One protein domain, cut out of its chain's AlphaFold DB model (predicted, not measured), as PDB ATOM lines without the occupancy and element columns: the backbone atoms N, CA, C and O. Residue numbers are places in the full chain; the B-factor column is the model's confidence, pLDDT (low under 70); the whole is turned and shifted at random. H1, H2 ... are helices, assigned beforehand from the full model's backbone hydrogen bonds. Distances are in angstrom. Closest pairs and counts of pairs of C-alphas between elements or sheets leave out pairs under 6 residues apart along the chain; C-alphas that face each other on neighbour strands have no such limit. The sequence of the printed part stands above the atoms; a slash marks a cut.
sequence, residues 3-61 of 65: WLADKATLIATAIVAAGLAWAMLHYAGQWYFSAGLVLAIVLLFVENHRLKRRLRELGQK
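What this domain is: This is residues 3 to 61 of the 65 residues of an uncharacterized protein of Burkholderia sp. DHOD12 (UniProt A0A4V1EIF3). Two long helices, H1 and then H2, make an open helical hairpin: they come near each other by the tight link that joins them and spread apart toward their far ends, as a narrow V. The printed part has 59 residues with two named helices and no named strand, and its class is all helix. It is flat, with spans of 50 by 26 by 7 A, and only just loose, close to extended, with a radius of gyration of the C-alphas of 15.2 A.

Where its parts are: H1, residues 3 to 26, begins with C-alpha 3 at (284.339, 220.462, 331.286) and is 34.1 A long from first to last C-alpha. H2, residues 32 to 60, is 42.0 A long and ends with C-alpha 60 at (300.235, 239.353, 336.137).

How they stand to each other: H1 and H2 form a helical hairpin and run opposite ways at a shallow tilt of 23 degrees. They only just touch, with 3 pairs of C-alphas within 8 A, through residues 20 to 24 of H1 and 35 to 39 of H2 alone. The closest C-alphas are those of Ala 23 and Ala 35, 6.5 A apart. In H1 and H2 every O i to N i+4 pair is within hydrogen-bond range. Residues 3 to 15 and 43 to 61 stand free.

The domain as a whole: The C-alphas farthest apart, of Gly 29 and Lys 61, are 49.9 A apart. The printed part has no cut. Mean pLDDT of the printed part is 74.1, with residues 3 to 6, 24 to 33 and 59 to 61 under 70.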
ATOM      1  N   TRP A   3     285.567 220.913 331.952       61.31
ATOM      2  CA  TRP A   3     284.339 220.462 331.286       61.31
ATOM      3  C   TRP A   3     283.048 221.075 331.852       61.31
ATOM      4  O   TRP A   3     282.159 221.448 331.095       61.31
ATOM      5  N   LEU A   4     282.951 221.231 333.179       65.75
ATOM      6  CA  LEU A   4     281.806 221.899 333.816       65.75
ATOM      7  C   LEU A   4     281.772 223.402 333.512       65.75
ATOM      8  O   LEU A   4     280.698 223.949 333.280       65.75
ATOM      9  N   ALA A   5     282.940 224.050 333.474       64.56
ATOM     10  CA  ALA A   5     283.049 225.460 333.112       64.56
ATOM     11  C   ALA A   5     282.669 225.694 331.641       64.56
ATOM     12  O   ALA A   5     281.911 226.617 331.366       64.56
ATOM     13  N   ASP A   6     283.110 224.819 330.730       69.12
ATOM     14  CA  ASP A   6     282.748 224.880 329.307       69.12
ATOM     15  C   ASP A   6     281.251 224.619 329.069       69.12
ATOM     16  O   ASP A   6     280.620 225.264 328.231       69.12
ATOM     17  N   LYS A   7     280.633 223.710 329.834       73.56
ATOM     18  CA  LYS A   7     279.176 223.506 329.784       73.56
ATOM     19  C   LYS A   7     278.407 224.720 330.294       73.56
ATOM     20  O   LYS A   7     277.397 225.090 329.700       73.56
ATOM     21  N   ALA A   8     278.876 225.342 331.373       75.44
ATOM     22  CA  ALA A   8     278.245 226.532 331.926       75.44
ATOM     23  C   ALA A   8     278.296 227.712 330.943       75.44
ATOM     24  O   ALA A   8     277.295 228.408 330.780       75.44
ATOM     25  N   THR A   9     279.410 227.908 330.229       75.44
ATOM     26  CA  THR A   9     279.503 228.929 329.171       75.44
ATOM     27  C   THR A   9     278.616 228.611 327.974       75.44
ATOM     28  O   THR A   9     277.975 229.523 327.456       75.44
ATOM     29  N   LEU A  10     278.514 227.348 327.555       77.06
ATOM     30  CA  LEU A  10     277.599 226.934 326.482       77.06
ATOM     31  C   LEU A  10     276.133 227.219 326.833       77.06
ATOM     32  O   LEU A  10     275.414 227.808 326.027       77.06
ATOM     33  N   ILE A  11     275.707 226.871 328.050       82.12
ATOM     34  CA  ILE A  11     274.344 227.136 328.530       82.12
ATOM     35  C   ILE A  11     274.096 228.642 328.641       82.12
ATOM     36  O   ILE A  11     273.072 229.128 328.168       82.12
ATOM     37  N   ALA A  12     275.045 229.401 329.192       76.31
ATOM     38  CA  ALA A  12     274.932 230.855 329.272       76.31
ATOM     39  C   ALA A  12     274.803 231.494 327.878       76.31
ATOM     40  O   ALA A  12     273.972 232.374 327.674       76.31
ATOM     41  N   THR A  13     275.573 231.010 326.902       78.56
ATOM     42  CA  THR A  13     275.516 231.500 325.516       78.56
ATOM     43  C   THR A  13     274.170 231.175 324.870       78.56
ATOM     44  O   THR A  13     273.585 232.034 324.211       78.56
ATOM     45  N   ALA A  14     273.641 229.971 325.102       78.25
ATOM     46  CA  ALA A  14     272.328 229.567 324.609       78.25
ATOM     47  C   ALA A  14     271.193 230.413 325.210       78.25
ATOM     48  O   ALA A  14     270.296 230.833 324.483       78.25
ATOM     49  N   ILE A  15     271.255 230.723 326.510       80.25
ATOM     50  CA  ILE A  15     270.274 231.585 327.188       80.25
ATOM     51  C   ILE A  15     270.311 233.003 326.613       80.25
ATOM     52  O   ILE A  15     269.259 233.583 326.349       80.25
ATOM     53  N   VAL A  16     271.504 233.551 326.364       82.44
ATOM     54  CA  VAL A  16     271.645 234.870 325.733       82.44
ATOM     55  C   VAL A  16     271.078 234.849 324.315       82.44
ATOM     56  O   VAL A  16     270.268 235.706 323.984       82.44
ATOM     57  N   ALA A  17     271.425 233.856 323.493       78.81
ATOM     58  CA  ALA A  17     270.912 233.744 322.127       78.81
ATOM     59  C   ALA A  17     269.380 233.599 322.082       78.81
ATOM     60  O   ALA A  17     268.722 234.257 321.277       78.81
ATOM     61  N   ALA A  18     268.804 232.798 322.982       79.31
ATOM     62  CA  ALA A  18     267.357 232.650 323.112       79.31
ATOM     63  C   ALA A  18     266.687 233.956 323.567       79.31
ATOM     64  O   ALA A  18     265.667 234.350 323.003       79.31
ATOM     65  N   GLY A  19     267.282 234.662 324.532       78.75
ATOM     66  CA  GLY A  19     266.800 235.966 324.992       78.75
ATOM     67  C   GLY A  19     266.845 237.032 323.896       78.75
ATOM     68  O   GLY A  19     265.907 237.811 323.763       78.75
ATOM     69  N   LEU A  20     267.892 237.024 323.068       74.25
ATOM     70  CA  LEU A  20     268.039 237.910 321.913       74.25
ATOM     71  C   LEU A  20     266.992 237.635 320.838       74.25
ATOM     72  O   LEU A  20     266.329 238.564 320.379       74.25
ATOM     73  N   ALA A  21     266.815 236.367 320.470       77.25
ATOM     74  CA  ALA A  21     265.817 235.959 319.490       77.25
ATOM     75  C   ALA A  21     264.396 236.296 319.967       77.25
ATOM     76  O   ALA A  21     263.604 236.844 319.203       77.25
ATOM     77  N   TRP A  22     264.093 236.038 321.244       75.25
ATOM     78  CA  TRP A  22     262.805 236.379 321.845       75.25
ATOM     79  C   TRP A  22     262.575 237.889 321.890       75.25
ATOM     80  O   TRP A  22     261.525 238.348 321.455       75.25
ATOM     81  N   ALA A  23     263.557 238.674 322.342       71.00
ATOM     82  CA  ALA A  23     263.436 240.130 322.394       71.00
ATOM     83  C   ALA A  23     263.222 240.733 320.999       71.00
ATOM     84  O   ALA A  23     262.399 241.632 320.834       71.00
ATOM     85  N   MET A  24     263.917 240.208 319.989       68.44
ATOM     86  CA  MET A  24     263.797 240.669 318.610       68.44
ATOM     87  C   MET A  24     262.427 240.333 318.002       68.44
ATOM     88  O   MET A  24     261.851 241.175 317.318       68.44
ATOM     89  N   LEU A  25     261.872 239.148 318.291       69.88
ATOM     90  CA  LEU A  25     260.532 238.758 317.832       69.88
ATOM     91  C   LEU A  25     259.416 239.492 318.587       69.88
ATOM     92  O   LEU A  25     258.424 239.905 317.993       69.88
ATOM     93  N   HIS A  26     259.566 239.639 319.903       65.12
ATOM     94  CA  HIS A  26     258.525 240.162 320.784       65.12
ATOM     95  C   HIS A  26     258.369 241.683 320.666       65.12
ATOM     96  O   HIS A  26     257.260 242.198 320.788       65.12
ATOM     97  N   TYR A  27     259.453 242.409 320.368       62.84
ATOM     98  CA  TYR A  27     259.436 243.872 320.281       62.84
ATOM     99  C   TYR A  27     259.396 244.441 318.860       62.84
ATOM    100  O   TYR A  27     259.514 245.658 318.696       62.84
ATOM    101  N   ALA A  28     259.146 243.599 317.854       64.56
ATOM    102  CA  ALA A  28     259.148 243.930 316.426       64.56
ATOM    103  C   ALA A  28     258.147 245.023 315.967       64.56
ATOM    104  O   ALA A  28     258.065 245.289 314.773       64.56
ATOM    105  N   GLY A  29     257.415 245.695 316.868       60.59
ATOM    106  CA  GLY A  29     256.437 246.730 316.502       60.59
ATOM    107  C   GLY A  29     256.422 248.027 317.325       60.59
ATOM    108  O   GLY A  29     255.957 249.033 316.802       60.59
ATOM    109  N   GLN A  30     256.918 248.065 318.571       66.12
ATOM    110  CA  GLN A  30     256.801 249.277 319.414       66.12
ATOM    111  C   GLN A  30     258.065 249.691 320.184       66.12
ATOM    112  O   GLN A  30     258.257 250.883 320.403       66.12
ATOM    113  N   TRP A  31     258.940 248.772 320.606       62.56
ATOM    114  CA  TRP A  31     260.026 249.086 321.559       62.56
ATOM    115  C   TRP A  31     261.421 248.721 321.034       62.56
ATOM    116  O   TRP A  31     262.292 248.271 321.781       62.56
ATOM    117  N   TYR A  32     261.662 248.961 319.746       64.75
ATOM    118  CA  TYR A  32     262.974 248.773 319.114       64.75
ATOM    119  C   TYR A  32     264.115 249.432 319.908       64.75
ATOM    120  O   TYR A  32     265.178 248.843 320.096       64.75
ATOM    121  N   PHE A  33     263.869 250.638 320.426       66.69
ATOM    122  CA  PHE A  33     264.851 251.397 321.194       66.69
ATOM    123  C   PHE A  33     265.178 250.740 322.543       66.69
ATOM    124  O   PHE A  33     266.346 250.566 322.878       66.69
ATOM    125  N   SER A  34     264.161 250.312 323.296       70.62
ATOM    126  CA  SER A  34     264.351 249.667 324.602       70.62
ATOM    127  C   SER A  34     265.039 248.308 324.468       70.62
ATOM    128  O   SER A  34     265.947 248.001 325.240       70.62
ATOM    129  N   ALA A  35     264.670 247.515 323.456       71.06
ATOM    130  CA  ALA A  35     265.337 246.248 323.163       71.06
ATOM    131  C   ALA A  35     266.809 246.463 322.763       71.06
ATOM    132  O   ALA A  35     267.695 245.768 323.266       71.06
ATOM    133  N   GLY A  36     267.087 247.472 321.928       71.94
ATOM    134  CA  GLY A  36     268.448 247.867 321.558       71.94
ATOM    135  C   GLY A  36     269.284 248.357 322.745       71.94
ATOM    136  O   GLY A  36     270.466 248.029 322.839       71.94
ATOM    137  N   LEU A  37     268.680 249.082 323.690       77.56
ATOM    138  CA  LEU A  37     269.357 249.548 324.902       77.56
ATOM    139  C   LEU A  37     269.761 248.377 325.808       77.56
ATOM    140  O   LEU A  37     270.904 248.310 326.260       77.56
ATOM    141  N   VAL A  38     268.847 247.430 326.042       75.06
ATOM    142  CA  VAL A  38     269.135 246.226 326.839       75.06
ATOM    143  C   VAL A  38     270.233 245.397 326.173       75.06
ATOM    144  O   VAL A  38     271.178 244.979 326.842       75.06
ATOM    145  N   LEU A  39     270.163 245.230 324.850       77.38
ATOM    146  CA  LEU A  39     271.208 244.585 324.059       77.38
ATOM    147  C   LEU A  39     272.571 245.264 324.254       77.38
ATOM    148  O   LEU A  39     273.559 244.593 324.560       77.38
ATOM    149  N   ALA A  40     272.622 246.589 324.114       79.19
ATOM    150  CA  ALA A  40     273.846 247.369 324.259       79.19
ATOM    151  C   ALA A  40     274.445 247.241 325.668       79.19
ATOM    152  O   ALA A  40     275.654 247.058 325.800       79.19
ATOM    153  N   ILE A  41     273.615 247.268 326.717       78.62
ATOM    154  CA  ILE A  41     274.060 247.074 328.106       78.62
ATOM    155  C   ILE A  41     274.683 245.686 328.288       78.62
ATOM    156  O   ILE A  41     275.753 245.569 328.887       78.62
ATOM    157  N   VAL A  42     274.056 244.637 327.745       80.00
ATOM    158  CA  VAL A  42     274.588 243.268 327.816       80.00
ATOM    159  C   VAL A  42     275.932 243.166 327.092       80.00
ATOM    160  O   VAL A  42     276.894 242.644 327.662       80.00
ATOM    161  N   LEU A  43     276.036 243.708 325.874       80.88
ATOM    162  CA  LEU A  43     277.289 243.747 325.110       80.88
ATOM    163  C   LEU A  43     278.393 244.503 325.856       80.88
ATOM    164  O   LEU A  43     279.499 243.979 325.996       80.88
ATOM    165  N   LEU A  44     278.086 245.679 326.406       80.56
ATOM    166  CA  LEU A  44     279.021 246.462 327.214       80.56
ATOM    167  C   LEU A  44     279.497 245.685 328.441       80.56
ATOM    168  O   LEU A  44     280.675 245.742 328.789       80.56
ATOM    169  N   PHE A  45     278.612 244.933 329.094       76.12
ATOM    170  CA  PHE A  45     278.979 244.132 330.257       76.12
ATOM    171  C   PHE A  45     279.940 242.994 329.884       76.12
ATOM    172  O   PHE A  45     280.938 242.765 330.577       76.12
ATOM    173  N   VAL A  46     279.682 242.318 328.760       82.25
ATOM    174  CA  VAL A  46     280.557 241.269 328.215       82.25
ATOM    175  C   VAL A  46     281.919 241.838 327.828       82.25
ATOM    176  O   VAL A  46     282.953 241.284 328.218       82.25
ATOM    177  N   GLU A  47     281.944 242.957 327.104       80.75
ATOM    178  CA  GLU A  47     283.186 243.628 326.723       80.75
ATOM    179  C   GLU A  47     283.978 244.081 327.947       80.75
ATOM    180  O   GLU A  47     285.172 243.797 328.044       80.75
ATOM    181  N   ASN A  48     283.316 244.695 328.928       81.81
ATOM    182  CA  ASN A  48     283.953 245.136 330.164       81.81
ATOM    183  C   ASN A  48     284.551 243.951 330.937       81.81
ATOM    184  O   ASN A  48     285.698 244.008 331.379       81.81
ATOM    185  N   HIS A  49     283.834 242.826 331.036       74.06
ATOM    186  CA  HIS A  49     284.365 241.616 331.663       74.06
ATOM    187  C   HIS A  49     285.584 241.061 330.907       74.06
ATOM    188  O   HIS A  49     286.589 240.681 331.520       74.06
ATOM    189  N   ARG A  50     285.540 241.065 329.569       81.25
ATOM    190  CA  ARG A  50     286.658 240.653 328.709       81.25
ATOM    191  C   ARG A  50     287.871 241.576 328.865       81.25
ATOM    192  O   ARG A  50     288.990 241.070 328.971       81.25
ATOM    193  N   LEU A  51     287.668 242.892 328.934       82.75
ATOM    194  CA  LEU A  51     288.728 243.866 329.207       82.75
ATOM    195  C   LEU A  51     289.322 243.664 330.601       82.75
ATOM    196  O   LEU A  51     290.542 243.583 330.724       82.75
ATOM    197  N   LYS A  52     288.493 243.499 331.637       78.81
ATOM    198  CA  LYS A  52     288.954 243.219 333.008       78.81
ATOM    199  C   LYS A  52     289.816 241.965 333.074       78.81
ATOM    200  O   LYS A  52     290.833 241.957 333.765       78.81
ATOM    201  N   ARG A  53     289.429 240.912 332.351       77.25
ATOM    202  CA  ARG A  53     290.208 239.676 332.256       77.25
ATOM    203  C   ARG A  53     291.569 239.920 331.597       77.25
ATOM    204  O   ARG A  53     292.581 239.553 332.184       77.25
ATOM    205  N   ARG A  54     291.603 240.623 330.460       80.50
ATOM    206  CA  ARG A  54     292.859 241.009 329.789       80.50
ATOM    207  C   ARG A  54     293.746 241.893 330.663       80.50
ATOM    208  O   ARG A  54     294.957 241.721 330.672       80.50
ATOM    209  N   LEU A  55     293.156 242.815 331.424       82.44
ATOM    210  CA  LEU A  55     293.892 243.690 332.336       82.44
ATOM    211  C   LEU A  55     294.571 242.890 333.455       82.44
ATOM    212  O   LEU A  55     295.716 243.166 333.796       82.44
ATOM    213  N   ARG A  56     293.888 241.874 334.001       79.31
ATOM    214  CA  ARG A  56     294.473 240.957 334.994       79.31
ATOM    215  C   ARG A  56     295.606 240.126 334.395       79.31
ATOM    216  O   ARG A  56     296.645 240.001 335.027       79.31
ATOM    217  N   GLU A  57     295.426 239.607 333.183       79.69
ATOM    218  CA  GLU A  57     296.461 238.846 332.466       79.69
ATOM    219  C   GLU A  57     297.706 239.711 332.180       79.69
ATOM    220  O   GLU A  57     298.833 239.254 332.357       79.69
ATOM    221  N   LEU A  58     297.517 240.984 331.816       77.31
ATOM    222  CA  LEU A  58     298.607 241.944 331.605       77.31
ATOM    223  C   LEU A  58     299.261 242.408 332.914       77.31
ATOM    224  O   LEU A  58     300.467 242.620 332.937       77.31
ATOM    225  N   GLY A  59     298.494 242.556 333.997       69.44
ATOM    226  CA  GLY A  59     299.010 242.918 335.321       69.44
ATOM    227  C   GLY A  59     299.767 241.786 336.024       69.44
ATOM    228  O   GLY A  59     300.622 242.056 336.859       69.44
ATOM    229  N   GLN A  60     299.484 240.527 335.673       60.81
ATOM    230  CA  GLN A  60     300.235 239.353 336.137       60.81
ATOM    231  C   GLN A  60     301.501 239.078 335.319       60.81
ATOM    232  O   GLN A  60     302.358 238.320 335.765       60.81
ATOM    233  N   LYS A  61     301.645 239.687 334.136       55.69
ATOM    234  CA  LYS A  61     302.899 239.649 333.389       55.69
ATOM    235  C   LYS A  61     303.860 240.626 334.082       55.69
ATOM    236  O   LYS A  61     303.572 241.825 334.067       55.69
TER     237      LYS A  61